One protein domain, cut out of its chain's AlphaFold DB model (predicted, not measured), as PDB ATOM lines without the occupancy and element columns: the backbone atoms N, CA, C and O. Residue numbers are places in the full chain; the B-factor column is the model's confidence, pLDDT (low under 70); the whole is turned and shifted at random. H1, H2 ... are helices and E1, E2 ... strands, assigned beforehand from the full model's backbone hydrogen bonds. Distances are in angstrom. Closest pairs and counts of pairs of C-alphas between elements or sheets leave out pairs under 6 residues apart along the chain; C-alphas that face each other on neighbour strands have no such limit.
ATOM      1  N   GLU A   7      31.124  34.126  -4.571       86.81
ATOM      2  CA  GLU A   7      31.370  33.727  -3.176       86.81
ATOM      3  C   GLU A   7      30.301  32.761  -2.649       86.81
ATOM      4  O   GLU A   7      30.620  31.754  -2.019       86.81
ATOM      5  N   GLU A   8      29.028  33.004  -2.970       87.06
ATOM      6  CA  GLU A   8      27.932  32.098  -2.604       87.06
ATOM      7  C   GLU A   8      28.092  30.732  -3.277       87.06
ATOM      8  O   GLU A   8      27.799  29.702  -2.670       87.06
ATOM      9  N   ILE A   9      28.590  30.707  -4.518       87.12
ATOM     10  CA  ILE A   9      28.854  29.465  -5.253       87.12
ATOM     11  C   ILE A   9      29.987  28.685  -4.586       87.12
ATOM     12  O   ILE A   9      29.820  27.489  -4.345       87.12
ATOM     13  N   LYS A  10      31.107  29.332  -4.241       87.62
ATOM     14  CA  LYS A  10      32.233  28.679  -3.544       87.62
ATOM     15  C   LYS A  10      31.799  28.030  -2.235       87.62
ATOM     16  O   LYS A  10      32.155  26.881  -1.975       87.62
ATOM     17  N   ASN A  11      30.956  28.719  -1.472       87.19
ATOM     18  CA  ASN A  11      30.449  28.238  -0.188       87.19
ATOM     19  C   ASN A  11      29.537  27.002  -0.295       87.19
ATOM     20  O   ASN A  11      29.197  26.407   0.724       87.19
ATOM     21  N   LYS A  12      29.165  26.562  -1.508       87.25
ATOM     22  CA  LYS A  12      28.469  25.280  -1.712       87.25
ATOM     23  C   LYS A  12      29.386  24.056  -1.567       87.25
ATOM     24  O   LYS A  12      28.879  22.930  -1.495       87.25
ATOM     25  N   TRP A  13      30.709  24.226  -1.547       89.19
ATOM     26  CA  TRP A  13      31.665  23.145  -1.280       89.19
ATOM     27  C   TRP A  13      32.206  23.207   0.148       89.19
ATOM     28  O   TRP A  13      32.335  24.278   0.725       89.19
ATOM     29  N   ILE A  14      32.579  22.037   0.689       82.44
ATOM     30  CA  ILE A  14      33.203  21.911   2.020       82.44
ATOM     31  C   ILE A  14      34.457  22.784   2.105       82.44
ATOM     32  O   ILE A  14      34.665  23.485   3.089       82.44
ATOM     33  N   THR A  15      35.281  22.744   1.056       84.31
ATOM     34  CA  THR A  15      36.362  23.703   0.863       84.31
ATOM     35  C   THR A  15      35.855  24.824  -0.048       84.31
ATOM     36  O   THR A  15      35.558  24.559  -1.221       84.31
ATOM     37  N   PRO A  16      35.731  26.065   0.456       85.19
ATOM     38  CA  PRO A  16      35.289  27.213  -0.334       85.19
ATOM     39  C   PRO A  16      36.450  27.798  -1.160       85.19
ATOM     40  O   PRO A  16      36.680  29.004  -1.191       85.19
ATOM     41  N   ASP A  17      37.219  26.924  -1.812       88.00
ATOM     42  CA  ASP A  17      38.314  27.261  -2.715       88.00
ATOM     43  C   ASP A  17      37.839  27.297  -4.174       88.00
ATOM     44  O   ASP A  17      36.858  26.654  -4.555       88.00
ATOM     45  N   GLY A  18      38.553  28.050  -5.006       90.88
ATOM     46  CA  GLY A  18      38.252  28.164  -6.427       90.88
ATOM     47  C   GLY A  18      38.595  29.541  -6.975       90.88
ATOM     48  O   GLY A  18      38.079  30.553  -6.507       90.88
ATOM     49  N   ILE A  19      39.440  29.585  -7.998       94.69
ATOM     50  CA  ILE A  19      39.744  30.821  -8.715       94.69
ATOM     51  C   ILE A  19      38.550  31.190  -9.599       94.69
ATOM     52  O   ILE A  19      38.047  30.370 -10.378       94.69
ATOM     53  N   ASN A  20      38.142  32.455  -9.523       93.81
ATOM     54  CA  ASN A  20      37.212  33.059 -10.464       93.81
ATOM     55  C   ASN A  20      37.949  33.413 -11.762       93.81
ATOM     56  O   ASN A  20      38.502  34.503 -11.909       93.81
ATOM     57  N   LEU A  21      37.982  32.483 -12.720       95.06
ATOM     58  CA  LEU A  21      38.689  32.712 -13.985       95.06
ATOM     59  C   LEU A  21      38.129  33.898 -14.777       95.06
ATOM     60  O   LEU A  21      38.886  34.535 -15.504       95.06
ATOM     61  N   ARG A  22      36.832  34.202 -14.645       92.06
ATOM     62  CA  ARG A  22      36.214  35.353 -15.312       92.06
ATOM     63  C   ARG A  22      36.759  36.661 -14.748       92.06
ATOM     64  O   ARG A  22      37.172  37.522 -15.513       92.06
ATOM     65  N   GLU A  23      36.755  36.803 -13.431       92.31
ATOM     66  CA  GLU A  23      37.279  37.994 -12.758       92.31
ATOM     67  C   GLU A  23      38.757  38.195 -13.078       92.31
ATOM     68  O   GLU A  23      39.125  39.242 -13.601       92.31
ATOM     69  N   HIS A  24      39.573  37.148 -12.939       94.94
ATOM     70  CA  HIS A  24      40.996  37.260 -13.246       94.94
ATOM     71  C   HIS A  24      41.278  37.563 -14.728       94.94
ATOM     72  O   HIS A  24      42.224  38.278 -15.067       94.94
ATOM     73  N   MET A  25      40.445  37.048 -15.638       94.88
ATOM     74  CA  MET A  25      40.497  37.411 -17.054       94.88
ATOM     75  C   MET A  25      40.245  38.913 -17.250       94.88
ATOM     76  O   MET A  25      41.006  39.543 -17.978       94.88
ATOM     77  N   HIS A  26      39.236  39.494 -16.590       93.06
ATOM     78  CA  HIS A  26      38.940  40.932 -16.663       93.06
ATOM     79  C   HIS A  26      39.996  41.810 -15.973       93.06
ATOM     80  O   HIS A  26      40.219  42.939 -16.401       93.06
ATOM     81  N   GLU A  27      40.682  41.306 -14.947       95.19
ATOM     82  CA  GLU A  27      41.834  41.990 -14.342       95.19
ATOM     83  C   GLU A  27      43.052  42.004 -15.276       95.19
ATOM     84  O   GLU A  27      43.812  42.971 -15.317       95.19
ATOM     85  N   THR A  28      43.251  40.915 -16.025       95.44
ATOM     86  CA  THR A  28      44.433  40.729 -16.879       95.44
ATOM     87  C   THR A  28      44.275  41.368 -18.259       95.44
ATOM     88  O   THR A  28      45.269  41.764 -18.867       95.44
ATOM     89  N   ILE A  29      43.047  41.435 -18.776       95.38
ATOM     90  CA  ILE A  29      42.730  41.854 -20.141       95.38
ATOM     91  C   ILE A  29      41.840  43.095 -20.090       95.38
ATOM     92  O   ILE A  29      40.679  43.012 -19.689       95.38
ATOM     93  N   LYS A  30      42.371  44.238 -20.542       93.88
ATOM     94  CA  LYS A  30      41.667  45.529 -20.460       93.88
ATOM     95  C   LYS A  30      40.425  45.592 -21.341       93.88
ATOM     96  O   LYS A  30      39.388  46.081 -20.905       93.88
ATOM     97  N   ASP A  31      40.554  45.117 -22.576       92.69
ATOM     98  CA  ASP A  31      39.450  44.946 -23.516       92.69
ATOM     99  C   ASP A  31      39.371  43.467 -23.891       92.69
ATOM    100  O   ASP A  31      40.195  42.945 -24.643       92.69
ATOM    101  N   VAL A  32      38.394  42.779 -23.307       88.69
ATOM    102  CA  VAL A  32      38.203  41.340 -23.486       88.69
ATOM    103  C   VAL A  32      37.728  40.988 -24.900       88.69
ATOM    104  O   VAL A  32      37.944  39.855 -25.336       88.69
ATOM    105  N   GLU A  33      37.139  41.935 -25.633       87.62
ATOM    106  CA  GLU A  33      36.764  41.731 -27.036       87.62
ATOM    107  C   GLU A  33      37.975  41.892 -27.965       87.62
ATOM    108  O   GLU A  33      38.068  41.208 -28.983       87.62
ATOM    109  N   ASN A  34      38.951  42.723 -27.581       90.25
ATOM    110  CA  ASN A  34      40.170  42.976 -28.356       90.25
ATOM    111  C   ASN A  34      41.455  42.801 -27.522       90.25
ATOM    112  O   ASN A  34      42.242  43.745 -27.377       90.25
ATOM    113  N   PRO A  35      41.724  41.594 -26.991       93.44
ATOM    114  CA  PRO A  35      42.881  41.359 -26.142       93.44
ATOM    115  C   PRO A  35      44.184  41.470 -26.939       93.44
ATOM    116  O   PRO A  35      44.335  40.925 -28.040       93.44
ATOM    117  N   THR A  36      45.198  42.096 -26.352       94.75
ATOM    118  CA  THR A  36      46.535  42.097 -26.948       94.75
ATOM    119  C   THR A  36      47.212  40.733 -26.787       94.75
ATOM    120  O   THR A  36      46.992  39.992 -25.826       94.75
ATOM    121  N   LYS A  37      48.161  40.415 -27.680       93.62
ATOM    122  CA  LYS A  37      49.000  39.203 -27.557       93.62
ATOM    123  C   LYS A  37      49.740  39.127 -26.214       93.62
ATOM    124  O   LYS A  37      49.987  38.033 -25.707       93.62
ATOM    125  N   LYS A  38      50.117  40.279 -25.642       96.19
ATOM    126  CA  LYS A  38      50.800  40.359 -24.344       96.19
ATOM    127  C   LYS A  38      49.867  39.946 -23.206       96.19
ATOM    128  O   LYS A  38      50.286  39.157 -22.363       96.19
ATOM    129  N   GLU A  39      48.628  40.427 -23.209       97.19
ATOM    130  CA  GLU A  39      47.626  40.080 -22.192       97.19
ATOM    131  C   GLU A  39      47.232  38.600 -22.285       97.19
ATOM    132  O   GLU A  39      47.263  37.901 -21.274       97.19
ATOM    133  N   LEU A  40      47.007  38.067 -23.494       96.56
ATOM    134  CA  LEU A  40      46.757  36.629 -23.688       96.56
ATOM    135  C   LEU A  40      47.917  35.767 -23.170       96.56
ATOM    136  O   LEU A  40      47.704  34.743 -22.516       96.56
ATOM    137  N   LYS A  41      49.165  36.183 -23.420       96.81
ATOM    138  CA  LYS A  41      50.352  35.489 -22.904       96.81
ATOM    139  C   LYS A  41      50.432  35.560 -21.377       96.81
ATOM    140  O   LYS A  41      50.805  34.560 -20.759       96.81
ATOM    141  N   ALA A  42      50.101  36.702 -20.777       98.00
ATOM    142  CA  ALA A  42      50.072  36.872 -19.327       98.00
ATOM    143  C   ALA A  42      49.020  35.956 -18.690       98.00
ATOM    144  O   ALA A  42      49.364  35.151 -17.824       98.00
ATOM    145  N   PHE A  43      47.789  35.965 -19.209       97.94
ATOM    146  CA  PHE A  43      46.717  35.109 -18.708       97.94
ATOM    147  C   PHE A  43      47.051  33.619 -18.865       97.94
ATOM    148  O   PHE A  43      46.923  32.832 -17.930       97.94
ATOM    149  N   ASN A  44      47.608  33.213 -20.008       97.62
ATOM    150  CA  ASN A  44      48.065  31.837 -20.200       97.62
ATOM    151  C   ASN A  44      49.209  31.443 -19.244       97.62
ATOM    152  O   ASN A  44      49.319  30.280 -18.859       97.62
ATOM    153  N   SER A  45      50.069  32.391 -18.862       98.00
ATOM    154  CA  SER A  45      51.138  32.155 -17.881       98.00
ATOM    155  C   SER A  45      50.566  31.973 -16.476       98.00
ATOM    156  O   SER A  45      50.975  31.044 -15.781       98.00
ATOM    157  N   PHE A  46      49.566  32.775 -16.103       98.31
ATOM    158  CA  PHE A  46      48.803  32.597 -14.867       98.31
ATOM    159  C   PHE A  46      48.174  31.199 -14.784       98.31
ATOM    160  O   PHE A  46      48.370  30.501 -13.790       98.31
ATOM    161  N   LEU A  47      47.503  30.734 -15.844       98.19
ATOM    162  CA  LEU A  47      46.893  29.396 -15.870       98.19
ATOM    163  C   LEU A  47      47.935  28.283 -15.661       98.19
ATOM    164  O   LEU A  47      47.684  27.303 -14.966       98.19
ATOM    165  N   ARG A  48      49.132  28.427 -16.240       97.62
ATOM    166  CA  ARG A  48      50.220  27.447 -16.066       97.62
ATOM    167  C   ARG A  48      50.792  27.455 -14.652       97.62
ATOM    168  O   ARG A  48      51.104  26.382 -14.136       97.62
ATOM    169  N   ALA A  49      50.943  28.634 -14.053       98.12
ATOM    170  CA  ALA A  49      51.445  28.782 -12.689       98.12
ATOM    171  C   ALA A  49      50.475  28.181 -11.659       98.12
ATOM    172  O   ALA A  49      50.913  27.546 -10.707       98.12
ATOM    173  N   ASN A  50      49.168  28.282 -11.913       98.12
ATOM    174  CA  ASN A  50      48.103  27.830 -11.015       98.12
ATOM    175  C   ASN A  50      47.515  26.467 -11.419       98.12
ATOM    176  O   ASN A  50      46.348  26.184 -11.172       98.12
ATOM    177  N   LYS A  51      48.305  25.595 -12.064       97.75
ATOM    178  CA  LYS A  51      47.807  24.329 -12.639       97.75
ATOM    179  C   LYS A  51      47.126  23.394 -11.620       97.75
ATOM    180  O   LYS A  51      46.286  22.583 -12.007       97.75
ATOM    181  N   GLU A  52      47.522  23.461 -10.349       97.69
ATOM    182  CA  GLU A  52      46.977  22.614  -9.278       97.69
ATOM    183  C   GLU A  52      45.786  23.237  -8.548       97.69
ATOM    184  O   GLU A  52      45.094  22.510  -7.836       97.69
ATOM    185  N   GLU A  53      45.535  24.528  -8.763       97.38
ATOM    186  CA  GLU A  53      44.444  25.255  -8.128       97.38
ATOM    187  C   GLU A  53      43.092  24.847  -8.711       97.38
ATOM    188  O   GLU A  53      42.961  24.530  -9.905       97.38
ATOM    189  N   SER A  54      42.077  24.870  -7.852       97.38
ATOM    190  CA  SER A  54      40.684  24.676  -8.240       97.38
ATOM    191  C   SER A  54      40.161  25.905  -8.983       97.38
ATOM    192  O   SER A  54      40.493  27.046  -8.662       97.38
ATOM    193  N   VAL A  55      39.274  25.685  -9.945       97.25
ATOM    194  CA  VAL A  55      38.470  26.712 -10.613       97.25
ATOM    195  C   VAL A  55      37.023  26.269 -10.656       97.25
ATOM    196  O   VAL A  55      36.737  25.070 -10.639       97.25
ATOM    197  N   ILE A  56      36.119  27.238 -10.768       96.56
ATOM    198  CA  ILE A  56      34.694  26.969 -10.945       96.56
ATOM    199  C   ILE A  56      34.284  27.365 -12.362       96.56
ATOM    200  O   ILE A  56      34.510  28.492 -12.800       96.56
ATOM    201  N   LEU A  57      33.690  26.411 -13.076       97.06
ATOM    202  CA  LEU A  57      33.096  26.583 -14.402       97.06
ATOM    203  C   LEU A  57      31.621  26.170 -14.361       97.06
ATOM    204  O   LEU A  57      31.140  25.659 -13.355       97.06
ATOM    205  N   PHE A  58      30.906  26.357 -15.466       97.50
ATOM    206  CA  PHE A  58      29.477  26.086 -15.565       97.50
ATOM    207  C   PHE A  58      29.161  25.125 -16.706       97.50
ATOM    208  O   PHE A  58      29.660  25.282 -17.820       97.50
ATOM    209  N   HIS A  59      28.301  24.149 -16.439       98.00
ATOM    210  CA  HIS A  59      27.817  23.173 -17.408       98.00
ATOM    211  C   HIS A  59      26.288  23.196 -17.442       98.00
ATOM    212  O   HIS A  59      25.651  22.992 -16.411       98.00
ATOM    213  N   GLY A  60      25.703  23.446 -18.615       97.00
ATOM    214  CA  GLY A  60      24.259  23.366 -18.824       97.00
ATOM    215  C   GLY A  60      23.878  22.076 -19.539       97.00
ATOM    216  O   GLY A  60      24.533  21.676 -20.502       97.00
ATOM    217  N   THR A  61      22.821  21.420 -19.070       96.69
ATOM    218  CA  THR A  61      22.314  20.173 -19.658       96.69
ATOM    219  C   THR A  61      20.844  19.946 -19.299       96.69
ATOM    220  O   THR A  61      20.260  20.728 -18.552       96.69
ATOM    221  N   SER A  62      20.239  18.883 -19.832       95.25
ATOM    222  CA  SER A  62      18.870  18.482 -19.488       95.25
ATOM    223  C   SER A  62      18.729  18.217 -17.986       95.25
ATOM    224  O   SER A  62      19.525  17.480 -17.403       95.25
ATOM    225  N   SER A  63      17.666  18.748 -17.385       94.62
ATOM    226  CA  SER A  63      17.249  18.486 -16.000       94.62
ATOM    227  C   SER A  63      16.805  17.039 -15.758       94.62
ATOM    228  O   SER A  63      16.562  16.655 -14.620       94.62
ATOM    229  N   GLU A  64      16.656  16.237 -16.812       92.94
ATOM    230  CA  GLU A  64      16.341  14.806 -16.708       92.94
ATOM    231  C   GLU A  64      17.560  13.964 -16.315       92.94
ATOM    232  O   GLU A  64      17.407  12.826 -15.874       92.94
ATOM    233  N   TYR A  65      18.777  14.494 -16.483       93.44
ATOM    234  CA  TYR A  65      19.984  13.791 -16.065       93.44
ATOM    235  C   TYR A  65      20.208  13.960 -14.565       93.44
ATOM    236  O   TYR A  65      20.198  15.078 -14.045       93.44
ATOM    237  N   ASN A  66      20.503  12.855 -13.884       93.81
ATOM    238  CA  ASN A  66      20.772  12.838 -12.453       93.81
ATOM    239  C   ASN A  66      22.214  13.268 -12.130       93.81
ATOM    240  O   ASN A  66      22.998  12.537 -11.535       93.81
ATOM    241  N   ILE A  67      22.592  14.477 -12.551       96.44
ATOM    242  CA  ILE A  67      23.971  14.979 -12.447       96.44
ATOM    243  C   ILE A  67      24.449  15.062 -10.992       96.44
ATOM    244  O   ILE A  67      25.635  14.882 -10.733       96.44
ATOM    245  N   LYS A  68      23.541  15.315 -10.042       93.44
ATOM    246  CA  LYS A  68      23.874  15.415  -8.613       93.44
ATOM    247  C   LYS A  68      24.335  14.089  -8.004       93.44
ATOM    248  O   LYS A  68      25.060  14.138  -7.021       93.44
ATOM    249  N   GLU A  69      23.926  12.955  -8.571       94.56
ATOM    250  CA  GLU A  69      24.309  11.618  -8.094       94.56
ATOM    251  C   GLU A  69      25.310  10.938  -9.041       94.56
ATOM    252  O   GLU A  69      26.224  10.254  -8.594       94.56
ATOM    253  N   ASP A  70      25.194  11.158 -10.354       96.25
ATOM    254  CA  ASP A  70      26.028  10.485 -11.358       96.25
ATOM    255  C   ASP A  70      27.278  11.284 -11.765       96.25
ATOM    256  O   ASP A  70      28.170  10.758 -12.452       96.25
ATOM    257  N   GLY A  71      27.329  12.572 -11.424       97.31
ATOM    258  CA  GLY A  71      28.276  13.523 -11.994       97.31
ATOM    259  C   GLY A  71      28.033  13.767 -13.490       97.31
ATOM    260  O   GLY A  71      26.948  13.540 -14.027       97.31
ATOM    261  N   ILE A  72      29.060  14.235 -14.203       97.88
ATOM    262  CA  ILE A  72      28.984  14.534 -15.643       97.88
ATOM    263  C   ILE A  72      29.912  13.600 -16.409       97.88
ATOM    264  O   ILE A  72      31.134  13.606 -16.240       97.88
ATOM    265  N   LYS A  73      29.340  12.802 -17.309       97.00
ATOM    266  CA  LYS A  73      30.116  11.884 -18.147       97.00
ATOM    267  C   LYS A  73      30.643  12.591 -19.396       97.00
ATOM    268  O   LYS A  73      29.974  13.437 -19.986       97.00
ATOM    269  N   LYS A  74      31.842  12.199 -19.835       96.62
ATOM    270  CA  LYS A  74      32.424  12.664 -21.105       96.62
ATOM    271  C   LYS A  74      31.486  12.401 -22.281       96.62
ATOM    272  O   LYS A  74      30.846  11.352 -22.362       96.62
ATOM    273  N   THR A  75      31.509  13.292 -23.267       94.94
ATOM    274  CA  THR A  75      30.826  13.080 -24.541       94.94
ATOM    275  C   THR A  75      31.371  11.840 -25.253       94.94
ATOM    276  O   THR A  75      32.579  11.676 -25.435       94.94
ATOM    277  N   THR A  76      30.467  10.975 -25.696       94.62
ATOM    278  CA  THR A  76      30.742   9.771 -26.488       94.62
ATOM    279  C   THR A  76      30.094   9.902 -27.861       94.62
ATOM    280  O   THR A  76      29.289  10.803 -28.081       94.62
ATOM    281  N   ALA A  77      30.382   8.981 -28.784       93.06
ATOM    282  CA  ALA A  77      29.709   8.957 -30.084       93.06
ATOM    283  C   ALA A  77      28.173   8.882 -29.958       93.06
ATOM    284  O   ALA A  77      27.472   9.459 -30.783       93.06
ATOM    285  N   ARG A  78      27.660   8.229 -28.903       91.69
ATOM    286  CA  ARG A  78      26.221   8.097 -28.628       91.69
ATOM    287  C   ARG A  78      25.611   9.360 -28.016       91.69
ATOM    288  O   ARG A  78      24.461   9.669 -28.291       91.69
ATOM    289  N   THR A  79      26.357  10.064 -27.168       90.50
ATOM    290  CA  THR A  79      25.850  11.225 -26.411       90.50
ATOM    291  C   THR A  79      26.180  12.568 -27.060       90.50
ATOM    292  O   THR A  79      25.791  13.617 -26.552       90.50
ATOM    293  N   ARG A  80      26.896  12.558 -28.187       91.62
ATOM    294  CA  ARG A  80      27.262  13.754 -28.944       91.62
ATOM    295  C   ARG A  80      26.028  14.441 -29.537       91.62
ATOM    296  O   ARG A  80      25.238  13.803 -30.224       91.62
ATOM    297  N   LYS A  81      25.918  15.756 -29.325       89.44
ATOM    298  CA  LYS A  81      24.801  16.593 -29.806       89.44
ATOM    299  C   LYS A  81      25.137  17.465 -31.024       89.44
ATOM    300  O   LYS A  81      24.232  17.982 -31.661       89.44
ATOM    301  N   SER A  82      26.417  17.599 -31.384       86.88
ATOM    302  CA  SER A  82      26.868  18.297 -32.597       86.88
ATOM    303  C   SER A  82      27.990  17.530 -33.285       86.88
ATOM    304  O   SER A  82      28.857  16.961 -32.626       86.88
ATOM    305  N   ILE A  83      28.013  17.531 -34.620       84.81
ATOM    306  CA  ILE A  83      29.060  16.852 -35.399       84.81
ATOM    307  C   ILE A  83      30.458  17.421 -35.135       84.81
ATOM    308  O   ILE A  83      31.438  16.682 -35.204       84.81
ATOM    309  N   GLN A  84      30.535  18.708 -34.789       85.62
ATOM    310  CA  GLN A  84      31.785  19.403 -34.494       85.62
ATOM    311  C   GLN A  84      32.353  19.023 -33.126       85.62
ATOM    312  O   GLN A  84      33.543  19.186 -32.910       85.62
ATOM    313  N   THR A  85      31.524  18.500 -32.217       88.31
ATOM    314  CA  THR A  85      31.941  18.176 -30.854       88.31
ATOM    315  C   THR A  85      32.995  17.074 -30.847       88.31
ATOM    316  O   THR A  85      32.740  15.928 -31.244       88.31
ATOM    317  N   THR A  86      34.167  17.407 -30.322       92.62
ATOM    318  CA  THR A  86      35.223  16.442 -30.023       92.62
ATOM    319  C   THR A  86      34.799  15.459 -28.917       92.62
ATOM    320  O   THR A  86      34.349  15.835 -27.836       92.62
ATOM    321  N   LEU A  87      35.011  14.161 -29.142       94.38
ATOM    322  CA  LEU A  87      34.692  13.113 -28.166       94.38
ATOM    323  C   LEU A  87      35.681  13.068 -26.989       94.38
ATOM    324  O   LEU A  87      36.851  13.424 -27.122       94.38
ATOM    325  N   GLY A  88      35.232  12.532 -25.854       95.62
ATOM    326  CA  GLY A  88      36.076  12.273 -24.687       95.62
ATOM    327  C   GLY A  88      36.274  13.475 -23.763       95.62
ATOM    328  O   GLY A  88      37.213  13.463 -22.965       95.62
ATOM    329  N   TYR A  89      35.402  14.480 -23.849       97.44
ATOM    330  CA  TYR A  89      35.461  15.687 -23.028       97.44
ATOM    331  C   TYR A  89      34.116  16.015 -22.382       97.44
ATOM    332  O   TYR A  89      33.068  15.648 -22.905       97.44
ATOM    333  N   VAL A  90      34.165  16.726 -21.260       97.69
ATOM    334  CA  VAL A  90      33.053  17.526 -20.735       97.69
ATOM    335  C   VAL A  90      33.289  18.981 -21.129       97.69
ATOM    336  O   VAL A  90      34.429  19.441 -21.113       97.69
ATOM    337  N   TYR A  91      32.229  19.690 -21.505       97.31
ATOM    338  CA  TYR A  91      32.284  21.071 -21.980       97.31
ATOM    339  C   TYR A  91      31.707  22.003 -20.921       97.31
ATOM    340  O   TYR A  91      30.623  21.733 -20.398       97.31
ATOM    341  N   ALA A  92      32.421  23.079 -20.604       97.69
ATOM    342  CA  ALA A  92      32.005  24.034 -19.586       97.69
ATOM    343  C   ALA A  92      32.391  25.469 -19.962       97.69
ATOM    344  O   ALA A  92      33.363  25.702 -20.682       97.69
ATOM    345  N   SER A  93      31.635  26.437 -19.454       97.12
ATOM    346  CA  SER A  93      31.843  27.867 -19.674       97.12
ATOM    347  C   SER A  93      32.297  28.575 -18.398       97.12
ATOM    348  O   SER A  93      31.972  28.141 -17.297       97.12
ATOM    349  N   VAL A  94      33.012  29.694 -18.531       95.44
ATOM    350  CA  VAL A  94      33.248  30.626 -17.407       95.44
ATOM    351  C   VAL A  94      32.037  31.537 -17.129       95.44
ATOM    352  O   VAL A  94      32.057  32.304 -16.171       95.44
ATOM    353  N   PHE A  95      30.970  31.447 -17.936       92.62
ATOM    354  CA  PHE A  95      29.715  32.189 -17.782       92.62
ATOM    355  C   PHE A  95      28.537  31.223 -17.615       92.62
ATOM    356  O   PHE A  95      28.342  30.321 -18.434       92.62
ATOM    357  N   LYS A  96      27.718  31.422 -16.576       92.44
ATOM    358  CA  LYS A  96      26.550  30.564 -16.317       92.44
ATOM    359  C   LYS A  96      25.489  30.695 -17.413       92.44
ATOM    360  O   LYS A  96      24.885  29.703 -17.799       92.44
ATOM    361  N   GLU A  97      25.306  31.900 -17.946       92.06
ATOM    362  CA  GLU A  97      24.316  32.210 -18.977       92.06
ATOM    363  C   GLU A  97      24.674  31.510 -20.285       92.06
ATOM    364  O   GLU A  97      23.819  30.954 -20.964       92.06
ATOM    365  N   LEU A  98      25.966  31.465 -20.614       93.31
ATOM    366  CA  LEU A  98      26.414  30.763 -21.806       93.31
ATOM    367  C   LEU A  98      26.321  29.243 -21.637       93.31
ATOM    368  O   LEU A  98      25.946  28.543 -22.574       93.31
ATOM    369  N   ALA A  99      26.601  28.727 -20.436       96.06
ATOM    370  CA  ALA A  99      26.355  27.322 -20.126       96.06
ATOM    371  C   ALA A  99      24.869  26.962 -20.291       96.06
ATOM    372  O   ALA A  99      24.573  25.922 -20.876       96.06
ATOM    373  N   GLN A 100      23.952  27.830 -19.849       95.19
ATOM    374  CA  GLN A 100      22.514  27.674 -20.077       95.19
ATOM    375  C   GLN A 100      22.191  27.604 -21.576       95.19
ATOM    376  O   GLN A 100      21.607  26.614 -22.008       95.19
ATOM    377  N   ILE A 101      22.633  28.592 -22.364       93.88
ATOM    378  CA  ILE A 101      22.400  28.646 -23.820       93.88
ATOM    379  C   ILE A 101      22.898  27.366 -24.499       93.88
ATOM    380  O   ILE A 101      22.192  26.765 -25.307       93.88
ATOM    381  N   PHE A 102      24.098  26.892 -24.156       93.75
ATOM    382  CA  PHE A 102      24.613  25.641 -24.713       93.75
ATOM    383  C   PHE A 102      23.797  24.418 -24.281       93.75
ATOM    384  O   PHE A 102      23.605  23.507 -25.088       93.75
ATOM    385  N   GLY A 103      23.291  24.399 -23.047       95.00
ATOM    386  CA  GLY A 103      22.371  23.370 -22.564       95.00
ATOM    387  C   GLY A 103      21.069  23.328 -23.367       95.00
ATOM    388  O   GLY A 103      20.659  22.241 -23.786       95.00
ATOM    389  N   GLU A 104      20.474  24.494 -23.631       94.94
ATOM    390  CA  GLU A 104      19.266  24.674 -24.451       94.94
ATOM    391  C   GLU A 104      19.505  24.210 -25.893       94.94
ATOM    392  O   GLU A 104      18.752  23.393 -26.419       94.94
ATOM    393  N   MET A 105      20.607  24.640 -26.516       92.94
ATOM    394  CA  MET A 105      20.976  24.219 -27.875       92.94
ATOM    395  C   MET A 105      21.188  22.704 -27.982       92.94
ATOM    396  O   MET A 105      20.828  22.088 -28.985       92.94
ATOM    397  N   ALA A 106      21.792  22.091 -26.963       92.75
ATOM    398  CA  ALA A 106      22.071  20.658 -26.938       92.75
ATOM    399  C   ALA A 106      20.826  19.802 -26.633       92.75
ATOM    400  O   ALA A 106      20.821  18.604 -26.945       92.75
ATOM    401  N   ASN A 107      19.793  20.387 -26.017       93.19
ATOM    402  CA  ASN A 107      18.575  19.701 -25.580       93.19
ATOM    403  C   ASN A 107      17.323  20.579 -25.838       93.19
ATOM    404  O   ASN A 107      16.660  20.989 -24.887       93.19
ATOM    405  N   PRO A 108      16.959  20.850 -27.110       89.12
ATOM    406  CA  PRO A 108      16.002  21.900 -27.505       89.12
ATOM    407  C   PRO A 108      14.545  21.706 -27.047       89.12
ATOM    408  O   PRO A 108      13.710  22.582 -27.261       89.12
ATOM    409  N   HIS A 109      14.217  20.568 -26.434       89.75
ATOM    410  CA  HIS A 109      12.870  20.242 -25.951       89.75
ATOM    411  C   HIS A 109      12.838  19.863 -24.472       89.75
ATOM    412  O   HIS A 109      11.798  19.457 -23.960       89.75
ATOM    413  N   ASN A 110      13.970  20.000 -23.787       91.81
ATOM    414  CA  ASN A 110      14.103  19.600 -22.402       91.81
ATOM    415  C   ASN A 110      14.181  20.840 -21.523       91.81
ATOM    416  O   ASN A 110      14.671  21.896 -21.923       91.81
ATOM    417  N   GLU A 111      13.740  20.693 -20.283       94.44
ATOM    418  CA  GLU A 111      14.076  21.670 -19.259       94.44
ATOM    419  C   GLU A 111      15.565  21.597 -18.952       94.44
ATOM    420  O   GLU A 111      16.157  20.516 -18.967       94.44
ATOM    421  N   ILE A 112      16.164  22.750 -18.677       95.12
ATOM    422  CA  ILE A 112      17.610  22.886 -18.537       95.12
ATOM    423  C   ILE A 112      17.973  23.142 -17.082       95.12
ATOM    424  O   ILE A 112      17.307  23.907 -16.383       95.12
ATOM    425  N   SER A 113      19.057  22.510 -16.652       96.25
ATOM    426  CA  SER A 113      19.744  22.773 -15.395       96.25
ATOM    427  C   SER A 113      21.161  23.249 -15.683       96.25
ATOM    428  O   SER A 113      21.817  22.760 -16.606       96.25
ATOM    429  N   VAL A 114      21.643  24.195 -14.882       96.25
ATOM    430  CA  VAL A 114      23.026  24.671 -14.897       96.25
ATOM    431  C   VAL A 114      23.702  24.264 -13.599       96.25
ATOM    432  O   VAL A 114      23.225  24.543 -12.494       96.25
ATOM    433  N   TYR A 115      24.857  23.634 -13.758       96.88
ATOM    434  CA  TYR A 115      25.699  23.147 -12.682       96.88
ATOM    435  C   TYR A 115      26.991  23.953 -12.641       96.88
ATOM    436  O   TYR A 115      27.657  24.110 -13.664       96.88
ATOM    437  N   ALA A 116      27.363  24.432 -11.460       96.56
ATOM    438  CA  ALA A 116      28.726  24.848 -11.180       96.56
ATOM    439  C   ALA A 116      29.584  23.593 -10.958       96.56
ATOM    440  O   ALA A 116      29.183  22.690 -10.223       96.56
ATOM    441  N   ILE A 117      30.750  23.534 -11.594       97.44
ATOM    442  CA  ILE A 117      31.689  22.414 -11.503       97.44
ATOM    443  C   ILE A 117      33.023  22.913 -10.966       97.44
ATOM    444  O   ILE A 117      33.549  23.908 -11.469       97.44
ATOM    445  N   LYS A 118      33.572  22.233  -9.959       97.25
ATOM    446  CA  LYS A 118      34.870  22.566  -9.368       97.25
ATOM    447  C   LYS A 118      35.929  21.576  -9.838       97.25
ATOM    448  O   LYS A 118      35.872  20.403  -9.494       97.25
ATOM    449  N   VAL A 119      36.885  22.050 -10.633       97.44
ATOM    450  CA  VAL A 119      37.933  21.224 -11.263       97.44
ATOM    451  C   VAL A 119      39.290  21.913 -11.174       97.44
ATOM    452  O   VAL A 119      39.355  23.118 -10.953       97.44
ATOM    453  N   LYS A 120      40.390  21.187 -11.390       97.44
ATOM    454  CA  LYS A 120      41.727  21.798 -11.411       97.44
ATOM    455  C   LYS A 120      42.039  22.451 -12.752       97.44
ATOM    456  O   LYS A 120      41.675  21.918 -13.802       97.44
ATOM    457  N   VAL A 121      42.825  23.530 -12.746       98.12
ATOM    458  CA  VAL A 121      43.276  24.199 -13.986       98.12
ATOM    459  C   VAL A 121      43.970  23.225 -14.949       98.12
ATOM    460  O   VAL A 121      43.743  23.285 -16.157       98.12
ATOM    461  N   LYS A 122      44.779  22.279 -14.449       97.44
ATOM    462  CA  LYS A 122      45.478  21.283 -15.289       97.44
ATOM    463  C   LYS A 122      44.556  20.367 -16.097       97.44
ATOM    464  O   LYS A 122      44.990  19.826 -17.121       97.44
ATOM    465  N   ASP A 123      43.314  20.193 -15.648       97.25
ATOM    466  CA  ASP A 123      42.325  19.340 -16.310       97.25
ATOM    467  C   ASP A 123      41.698  20.041 -17.523       97.25
ATOM    468  O   ASP A 123      41.144  19.379 -18.408       97.25
ATOM    469  N   LEU A 124      41.833  21.369 -17.599       98.12
ATOM    470  CA  LEU A 124      41.284  22.189 -18.666       98.12
ATOM    471  C   LEU A 124      42.100  22.074 -19.954       98.12
ATOM    472  O   LEU A 124      43.336  22.074 -19.979       98.12
ATOM    473  N   LYS A 125      41.375  22.028 -21.065       97.94
ATOM    474  CA  LYS A 125      41.876  22.072 -22.437       97.94
ATOM    475  C   LYS A 125      41.098  23.124 -23.212       97.94
ATOM    476  O   LYS A 125      39.925  23.359 -22.942       97.94
ATOM    477  N   ALA A 126      41.748  23.721 -24.206       97.75
ATOM    478  CA  ALA A 126      41.082  24.638 -25.119       97.75
ATOM    479  C   ALA A 126      39.914  23.938 -25.833       97.75
ATOM    480  O   ALA A 126      40.066  22.806 -26.304       97.75
ATOM    481  N   ASP A 127      38.770  24.602 -25.921       96.25
ATOM    482  CA  ASP A 127      37.631  24.226 -26.746       96.25
ATOM    483  C   ASP A 127      37.891  24.624 -28.201       96.25
ATOM    484  O   ASP A 127      37.575  25.720 -28.660       96.25
ATOM    485  N   LEU A 128      38.526  23.711 -28.932       94.31
ATOM    486  CA  LEU A 128      38.892  23.941 -30.324       94.31
ATOM    487  C   LEU A 128      37.666  24.043 -31.237       94.31
ATOM    488  O   LEU A 128      37.778  24.635 -32.312       94.31
ATOM    489  N   ASP A 129      36.518  23.508 -30.816       91.00
ATOM    490  CA  ASP A 129      35.286  23.519 -31.600       91.00
ATOM    491  C   ASP A 129      34.744  24.961 -31.629       91.00
ATOM    492  O   ASP A 129      34.517  25.528 -32.702       91.00
ATOM    493  N   GLN A 130      34.676  25.614 -30.460       90.50
ATOM    494  CA  GLN A 130      34.309  27.033 -30.340       90.50
ATOM    495  C   GLN A 130      35.305  27.956 -31.044       90.50
ATOM    496  O   GLN A 130      34.902  28.815 -31.825       90.50
ATOM    497  N   LEU A 131      36.611  27.753 -30.842       93.50
ATOM    498  CA  LEU A 131      37.636  28.580 -31.490       93.50
ATOM    499  C   LEU A 131      37.590  28.476 -33.020       93.50
ATOM    500  O   LEU A 131      37.773  29.465 -33.726       93.50
ATOM    501  N   THR A 132      37.309  27.283 -33.545       91.31
ATOM    502  CA  THR A 132      37.158  27.074 -34.990       91.31
ATOM    503  C   THR A 132      35.917  27.773 -35.526       91.31
ATOM    504  O   THR A 132      35.996  28.408 -36.576       91.31
ATOM    505  N   ASN A 133      34.799  27.725 -34.797       88.50
ATOM    506  CA  ASN A 133      33.598  28.469 -35.165       88.50
ATOM    507  C   ASN A 133      33.858  29.984 -35.163       88.50
ATOM    508  O   ASN A 133      33.532  30.645 -36.144       88.50
ATOM    509  N   LYS A 134      34.530  30.526 -34.142       89.00
ATOM    510  CA  LYS A 134      34.880  31.957 -34.063       89.00
ATOM    511  C   LYS A 134      35.738  32.436 -35.236       89.00
ATOM    512  O   LYS A 134      35.465  33.489 -35.806       89.00
ATOM    513  N   ARG A 135      36.726  31.635 -35.649       91.12
ATOM    514  CA  ARG A 135      37.526  31.914 -36.855       91.12
ATOM    515  C   ARG A 135      36.685  31.855 -38.129       91.12
ATOM    516  O   ARG A 135      36.783  32.738 -38.969       91.12
ATOM    517  N   ARG A 136      35.847  30.822 -38.272       86.19
ATOM    518  CA  ARG A 136      35.047  30.589 -39.486       86.19
ATOM    519  C   ARG A 136      33.986  31.664 -39.721       86.19
ATOM    520  O   ARG A 136      33.704  31.975 -40.872       86.19
ATOM    521  N   TRP A 137      33.395  32.198 -38.657       82.62
ATOM    522  CA  TRP A 137      32.326  33.197 -38.735       82.62
ATOM    523  C   TRP A 137      32.832  34.644 -38.636       82.62
ATOM    524  O   TRP A 137      32.038  35.556 -38.442       82.62
ATOM    525  N   GLY A 138      34.140  34.858 -38.828       64.81
ATOM    526  CA  GLY A 138      34.710  36.182 -39.093       64.81
ATOM    527  C   GLY A 138      34.931  37.068 -37.869       64.81
ATOM    528  O   GLY A 138      35.162  38.259 -38.041       64.81
ATOM    529  N   GLU A 139      34.887  36.524 -36.649       72.81
ATOM    530  CA  GLU A 139      35.113  37.341 -35.449       72.81
ATOM    531  C   GLU A 139      36.595  37.719 -35.293       72.81
ATOM    532  O   GLU A 139      36.897  38.867 -34.988       72.81
ATOM    533  N   ASN A 140      37.524  36.783 -35.544       71.06
ATOM    534  CA  ASN A 140      38.968  37.045 -35.628       71.06
ATOM    535  C   ASN A 140      39.714  35.809 -36.183       71.06
ATOM    536  O   ASN A 140      39.745  34.752 -35.552       71.06
ATOM    537  N   GLU A 141      40.346  35.927 -37.354       74.56
ATOM    538  CA  GLU A 141      41.075  34.813 -37.996       74.56
ATOM    539  C   GLU A 141      42.360  34.412 -37.250       74.56
ATOM    540  O   GLU A 141      42.821  33.276 -37.354       74.56
ATOM    541  N   ASN A 142      42.921  35.322 -36.450       80.25
ATOM    542  CA  ASN A 142      44.200  35.147 -35.761       80.25
ATOM    543  C   ASN A 142      44.065  34.553 -34.350       80.25
ATOM    544  O   ASN A 142      45.042  34.541 -33.596       80.25
ATOM    545  N   ILE A 143      42.877  34.070 -33.971       88.94
ATOM    546  CA  ILE A 143      42.682  33.400 -32.683       88.94
ATOM    547  C   ILE A 143      43.514  32.114 -32.642       88.94
ATOM    548  O   ILE A 143      43.402  31.259 -33.527       88.94
ATOM    549  N   GLY A 144      44.321  31.957 -31.589       92.31
ATOM    550  CA  GLY A 144      45.154  30.780 -31.366       92.31
ATOM    551  C   GLY A 144      44.365  29.536 -30.937       92.31
ATOM    552  O   GLY A 144      43.152  29.440 -31.099       92.31
ATOM    553  N   ASN A 145      45.073  28.548 -30.389       95.25
ATOM    554  CA  ASN A 145      44.494  27.300 -29.866       95.25
ATOM    555  C   ASN A 145      44.864  27.069 -28.389       95.25
ATOM    556  O   ASN A 145      44.887  25.930 -27.912       95.25
ATOM    557  N   THR A 146      45.228  28.127 -27.661       96.56
ATOM    558  CA  THR A 146      45.596  28.021 -26.246       96.56
ATOM    559  C   THR A 146      44.360  27.969 -25.349       96.56
ATOM    560  O   THR A 146      43.250  28.315 -25.755       96.56
ATOM    561  N   LEU A 147      44.541  27.533 -24.098       97.56
ATOM    562  CA  LEU A 147      43.462  27.587 -23.110       97.56
ATOM    563  C   LEU A 147      43.014  29.037 -22.860       97.56
ATOM    564  O   LEU A 147      41.819  29.276 -22.746       97.56
ATOM    565  N   ALA A 148      43.945  29.995 -22.846       97.38
ATOM    566  CA  ALA A 148      43.607  31.411 -22.739       97.38
ATOM    567  C   ALA A 148      42.737  31.879 -23.916       97.38
ATOM    568  O   ALA A 148      41.699  32.481 -23.673       97.38
ATOM    569  N   ASP A 149      43.087  31.525 -25.161       96.25
ATOM    570  CA  ASP A 149      42.244  31.837 -26.330       96.25
ATOM    571  C   ASP A 149      40.824  31.281 -26.145       96.25
ATOM    572  O   ASP A 149      39.836  31.964 -26.396       96.25
ATOM    573  N   SER A 150      40.710  30.042 -25.661       96.94
ATOM    574  CA  SER A 150      39.424  29.383 -25.423       96.94
ATOM    575  C   SER A 150      38.572  30.079 -24.367       96.94
ATOM    576  O   SER A 150      37.375  30.258 -24.569       96.94
ATOM    577  N   LEU A 151      39.169  30.475 -23.245       97.00
ATOM    578  CA  LEU A 151      38.457  31.148 -22.160       97.00
ATOM    579  C   LEU A 151      38.067  32.579 -22.548       97.00
ATOM    580  O   LEU A 151      36.988  33.037 -22.181       97.00
ATOM    581  N   VAL A 152      38.915  33.256 -23.324       95.44
ATOM    582  CA  VAL A 152      38.689  34.633 -23.764       95.44
ATOM    583  C   VAL A 152      37.704  34.678 -24.921       95.44
ATOM    584  O   VAL A 152      36.643  35.255 -24.768       95.44
ATOM    585  N   PHE A 153      37.973  34.027 -26.048       93.62
ATOM    586  CA  PHE A 153      37.118  34.137 -27.238       93.62
ATOM    587  C   PHE A 153      35.972  33.122 -27.246       93.62
ATOM    588  O   PHE A 153      34.839  33.446 -27.597       93.62
ATOM    589  N   GLY A 154      36.263  31.880 -26.854       91.94
ATOM    590  CA  GLY A 154      35.282  30.789 -26.801       91.94
ATOM    591  C   GLY A 154      34.456  30.759 -25.512       91.94
ATOM    592  O   GLY A 154      33.482  30.015 -25.435       91.94
ATOM    593  N   ARG A 155      34.837  31.561 -24.504       93.94
ATOM    594  CA  ARG A 155      34.168  31.676 -23.197       93.94
ATOM    595  C   ARG A 155      34.072  30.355 -22.426       93.94
ATOM    596  O   ARG A 155      33.222  30.208 -21.545       93.94
ATOM    597  N   GLY A 156      34.928  29.383 -22.730       95.62
ATOM    598  CA  GLY A 156      34.817  28.046 -22.163       95.62
ATOM    599  C   GLY A 156      36.063  27.195 -22.312       95.62
ATOM    600  O   GLY A 156      37.084  27.624 -22.846       95.62
ATOM    601  N   ALA A 157      35.976  25.980 -21.787       97.94
ATOM    602  CA  ALA A 157      37.028  24.983 -21.812       97.94
ATOM    603  C   ALA A 157      36.429  23.574 -21.873       97.94
ATOM    604  O   ALA A 157      35.259  23.336 -21.566       97.94
ATOM    605  N   ARG A 158      37.281  22.621 -22.239       97.56
ATOM    606  CA  ARG A 158      36.986  21.190 -22.227       97.56
ATOM    607  C   ARG A 158      37.756  20.500 -21.115       97.56
ATOM    608  O   ARG A 158      38.912  20.831 -20.875       97.56
ATOM    609  N   ILE A 159      37.162  19.484 -20.504       98.12
ATOM    610  CA  ILE A 159      37.772  18.692 -19.432       98.12
ATOM    611  C   ILE A 159      37.898  17.239 -19.890       98.12
ATOM    612  O   ILE A 159      36.905  16.614 -20.258       98.12
ATOM    613  N   LYS A 160      39.119  16.682 -19.902       94.69
ATOM    614  CA  LYS A 160      39.404  15.338 -20.463       94.69
ATOM    615  C   LYS A 160      39.163  14.193 -19.467       94.69
ATOM    616  O   LYS A 160      39.942  13.244 -19.392       94.69
ATOM    617  N   ARG A 161      38.091  14.272 -18.686       96.19
ATOM    618  CA  ARG A 161      37.667  13.245 -17.722       96.19
ATOM    619  C   ARG A 161      36.179  13.391 -17.428       96.19
ATOM    620  O   ARG A 161      35.568  14.366 -17.854       96.19
ATOM    621  N   ASN A 162      35.609  12.399 -16.750       97.69
ATOM    622  CA  ASN A 162      34.307  12.595 -16.124       97.69
ATOM    623  C   ASN A 162      34.470  13.597 -14.972       97.69
ATOM    624  O   ASN A 162      35.568  13.734 -14.421       97.69
ATOM    625  N   ILE A 163      33.392  14.302 -14.660       98.19
ATOM    626  CA  ILE A 163      33.267  15.113 -13.453       98.19
ATOM    627  C   ILE A 163      32.506  14.269 -12.446       98.19
ATOM    628  O   ILE A 163      31.450  13.737 -12.791       98.19
ATOM    629  N   GLU A 164      33.053  14.117 -11.253       97.62
ATOM    630  CA  GLU A 164      32.421  13.332 -10.198       97.62
ATOM    631  C   GLU A 164      31.297  14.139  -9.526       97.62
ATOM    632  O   GLU A 164      31.254  15.369  -9.590       97.62
ATOM    633  N   ASP A 165      30.363  13.447  -8.890       96.25
ATOM    634  CA  ASP A 165      29.191  14.016  -8.212       96.25
ATOM    635  C   ASP A 165      29.559  15.055  -7.130       96.25
ATOM    636  O   ASP A 165      28.986  16.145  -7.043       96.25
ATOM    637  N   TYR A 166      30.604  14.797  -6.348       95.06
ATOM    638  CA  TYR A 166      31.065  15.728  -5.319       95.06
ATOM    639  C   TYR A 166      31.649  17.027  -5.905       95.06
ATOM    640  O   TYR A 166      31.720  18.044  -5.201       95.06
ATOM    641  N   GLU A 167      32.033  17.030  -7.186       96.69
ATOM    642  CA  GLU A 167      32.569  18.186  -7.911       96.69
ATOM    643  C   GLU A 167      31.476  19.079  -8.512       96.69
ATOM    644  O   GLU A 167      31.809  20.137  -9.047       96.69
ATOM    645  N   VAL A 168      30.192  18.706  -8.426       96.88
ATOM    646  CA  VAL A 168      29.088  19.452  -9.054       96.88
ATOM    647  C   VAL A 168      28.131  20.067  -8.040       96.88
ATOM    648  O   VAL A 168      27.833  19.494  -6.994       96.88
ATOM    649  N   ARG A 169      27.604  21.252  -8.349       95.19
ATOM    650  CA  ARG A 169      26.527  21.901  -7.591       95.19
ATOM    651  C   ARG A 169      25.511  22.490  -8.550       95.19
ATOM    652  O   ARG A 169      25.859  23.332  -9.371       95.19
ATOM    653  N   GLU A 170      24.254  22.073  -8.436       93.81
ATOM    654  CA  GLU A 170      23.159  22.725  -9.156       93.81
ATOM    655  C   GLU A 170      23.033  24.174  -8.659       93.81
ATOM    656  O   GLU A 170      23.043  24.455  -7.449       93.81
ATOM    657  N   ILE A 171      23.001  25.114  -9.599       91.62
ATOM    658  CA  ILE A 171      22.868  26.543  -9.293       91.62
ATOM    659  C   ILE A 171      21.616  27.153  -9.911       91.62
ATOM    660  O   ILE A 171      21.191  28.211  -9.466       91.62
ATOM    661  N   TRP A 172      21.035  26.515 -10.923       90.69
ATOM    662  CA  TRP A 172      19.830  26.998 -11.575       90.69
ATOM    663  C   TRP A 172      19.141  25.865 -12.325       90.69
ATOM    664  O   TRP A 172      19.826  25.044 -12.938       90.69
ATOM    665  N   ASN A 173      17.809  25.871 -12.357       87.81
ATOM    666  CA  ASN A 173      17.042  25.058 -13.290       87.81
ATOM    667  C   ASN A 173      15.797  25.795 -13.813       87.81
ATOM    668  O   ASN A 173      15.263  26.728 -13.204       87.81
ATOM    669  N   THR A 174      15.321  25.357 -14.979       81.75
ATOM    670  CA  THR A 174      14.151  25.947 -15.640       81.75
ATOM    671  C   THR A 174      12.866  25.733 -14.823       81.75
ATOM    672  O   THR A 174      12.005  26.612 -14.811       81.75
ATOM    673  N   LYS A 175      12.733  24.613 -14.092       71.12
ATOM    674  CA  LYS A 175      11.535  24.295 -13.285       71.12
ATOM    675  C   LYS A 175      11.312  25.307 -12.158       71.12
ATOM    676  O   LYS A 175      10.228  25.872 -12.039       71.12
ATOM    677  N   GLU A 176      12.344  25.591 -11.374       62.88
ATOM    678  CA  GLU A 176      12.318  26.540 -10.256       62.88
ATOM    679  C   GLU A 176      12.136  27.977 -10.739       62.88
ATOM    680  O   GLU A 176      11.481  28.775 -10.072       62.88
ATOM    681  N   SER A 177      12.646  28.324 -11.926       60.66
ATOM    682  CA  SER A 177      12.381  29.651 -12.495       60.66
ATOM    683  C   SER A 177      10.913  29.863 -12.869       60.66
ATOM    684  O   SER A 177      10.428  30.975 -12.710       60.66
ATOM    685  N   LYS A 178      10.186  28.822 -13.302       56.75
ATOM    686  CA  LYS A 178       8.752  28.922 -13.628       56.75
ATOM    687  C   LYS A 178       7.882  29.070 -12.374       56.75
ATOM    688  O   LYS A 178       6.889  29.784 -12.418       56.75
ATOM    689  N   LEU A 179       8.270  28.439 -11.263       49.59
ATOM    690  CA  LEU A 179       7.557  28.527  -9.981       49.59
ATOM    691  C   LEU A 179       7.691  29.899  -9.301       49.59
ATOM    692  O   LEU A 179       6.822  30.272  -8.526       49.59
ATOM    693  N   ASN A 180       8.747  30.660  -9.603       45.25
ATOM    694  CA  ASN A 180       8.998  31.987  -9.025       45.25
ATOM    695  C   ASN A 180       8.376  33.153  -9.826       45.25
ATOM    696  O   ASN A 180       8.652  34.314  -9.528       45.25
ATOM    697  N   VAL A 181       7.603  32.859 -10.877       44.56
ATOM    698  CA  VAL A 181       6.943  33.859 -11.747       44.56
ATOM    699  C   VAL A 181       5.410  33.705 -11.715       44.56
ATOM    700  O   VAL A 181       4.710  34.483 -12.360       44.56
TER     701      VAL A 181
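This is residues 7 to 181 of the 182 residues of an uncharacterized protein of Poseidonibacter sp. SJOD-M-33 (UniProt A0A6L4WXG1). Two small three-stranded sheets meet in the middle of a compact body, where E1 of the longer, twisted sheet comes close to E2 of the other. H5 covers one face of the longer sheet, and a group of crossed helices, H2, H3, H7 and H6, gathers at the other end of the body. The printed part has 175 residues, with eight named helices and six named strands in the order H1 H2 H3 E1 H4 E2 H5 E3 E4 H6 H7 E5 E6 H8. The sheets, E1 E3 E6 and E2 E5 E4, are antiparallel, and the class is mixed, helices and strands. The radius of gyration of the C-alphas is 15.9 A and the spans are 45 by 37 by 34 A.

Start at H1, residues 7 to 10, which only grazes the strongly twisted sheet of E1, residues 54 to 62, E3, residues 112 to 120, and E6, residues 168 to 173. Next, H2, residues 21 to 28, touches residues 39 to 43 of H3, residues 37 to 49, at a steep tilt of 48 degrees, opposite ways; the closest C-alphas, of Thr 28 and Glu 39, are 6.2 A apart. Across E1 and E3 find N 55 and O 119 within hydrogen-bond range at 2.8 A, and across E3 and E6 N 114 and O 172 at 2.8 A. H4, residues 67 to 70, is on this sheet, on the opposite face from H5, residues 96 to 106, whose height over it is 6.4 A. The closest C-alphas of E1 and H5, of Gly 60 and Gly 103, are 4.2 A apart. In the other sheet, E2, residues 90 to 93, pairs with E5, residues 156 to 159, through N 90 and O 159 at 2.9 A; E5 pairs with E4, residues 124 to 126, through N 125 and O 158 at 2.7 A. The closest C-alphas of E1 and E2, of His 59 and Ala 92, are 4.8 A apart. H6, residues 128 to 136, touches H7, residues 147 to 152, at Leu 131 and Ser 150, their closest C-alphas, 6.4 A. H7 touches H3 at a steep tilt of 57 degrees; their closest C-alphas, of Asn 44 and Ala 148, are 5.1 A apart. H8, residues 174 to 179, only grazes the first sheet. Every O i to N i+4 pair is within hydrogen-bond range in H2, H3, H5, H6, H7 and H8; H1 and H4 are too short for one.

Find C-alpha 7 at (31.370, 33.727, -3.176), where H1 begins. H3 runs 18.3 A, E1 25.3 A, H5 15.2 A and E3 25.2 A. H8 ends at C-alpha 179, (7.557, 28.527, -9.981).

The C-alphas farthest apart, of Lys 38 and Leu 179, are 47.1 A apart. The printed part has no cut. The link from H4 to E2, residues 71 to 89, is long. Mean pLDDT of the printed part is 91.8; residue 138 and residues 176 to 181 are under 70.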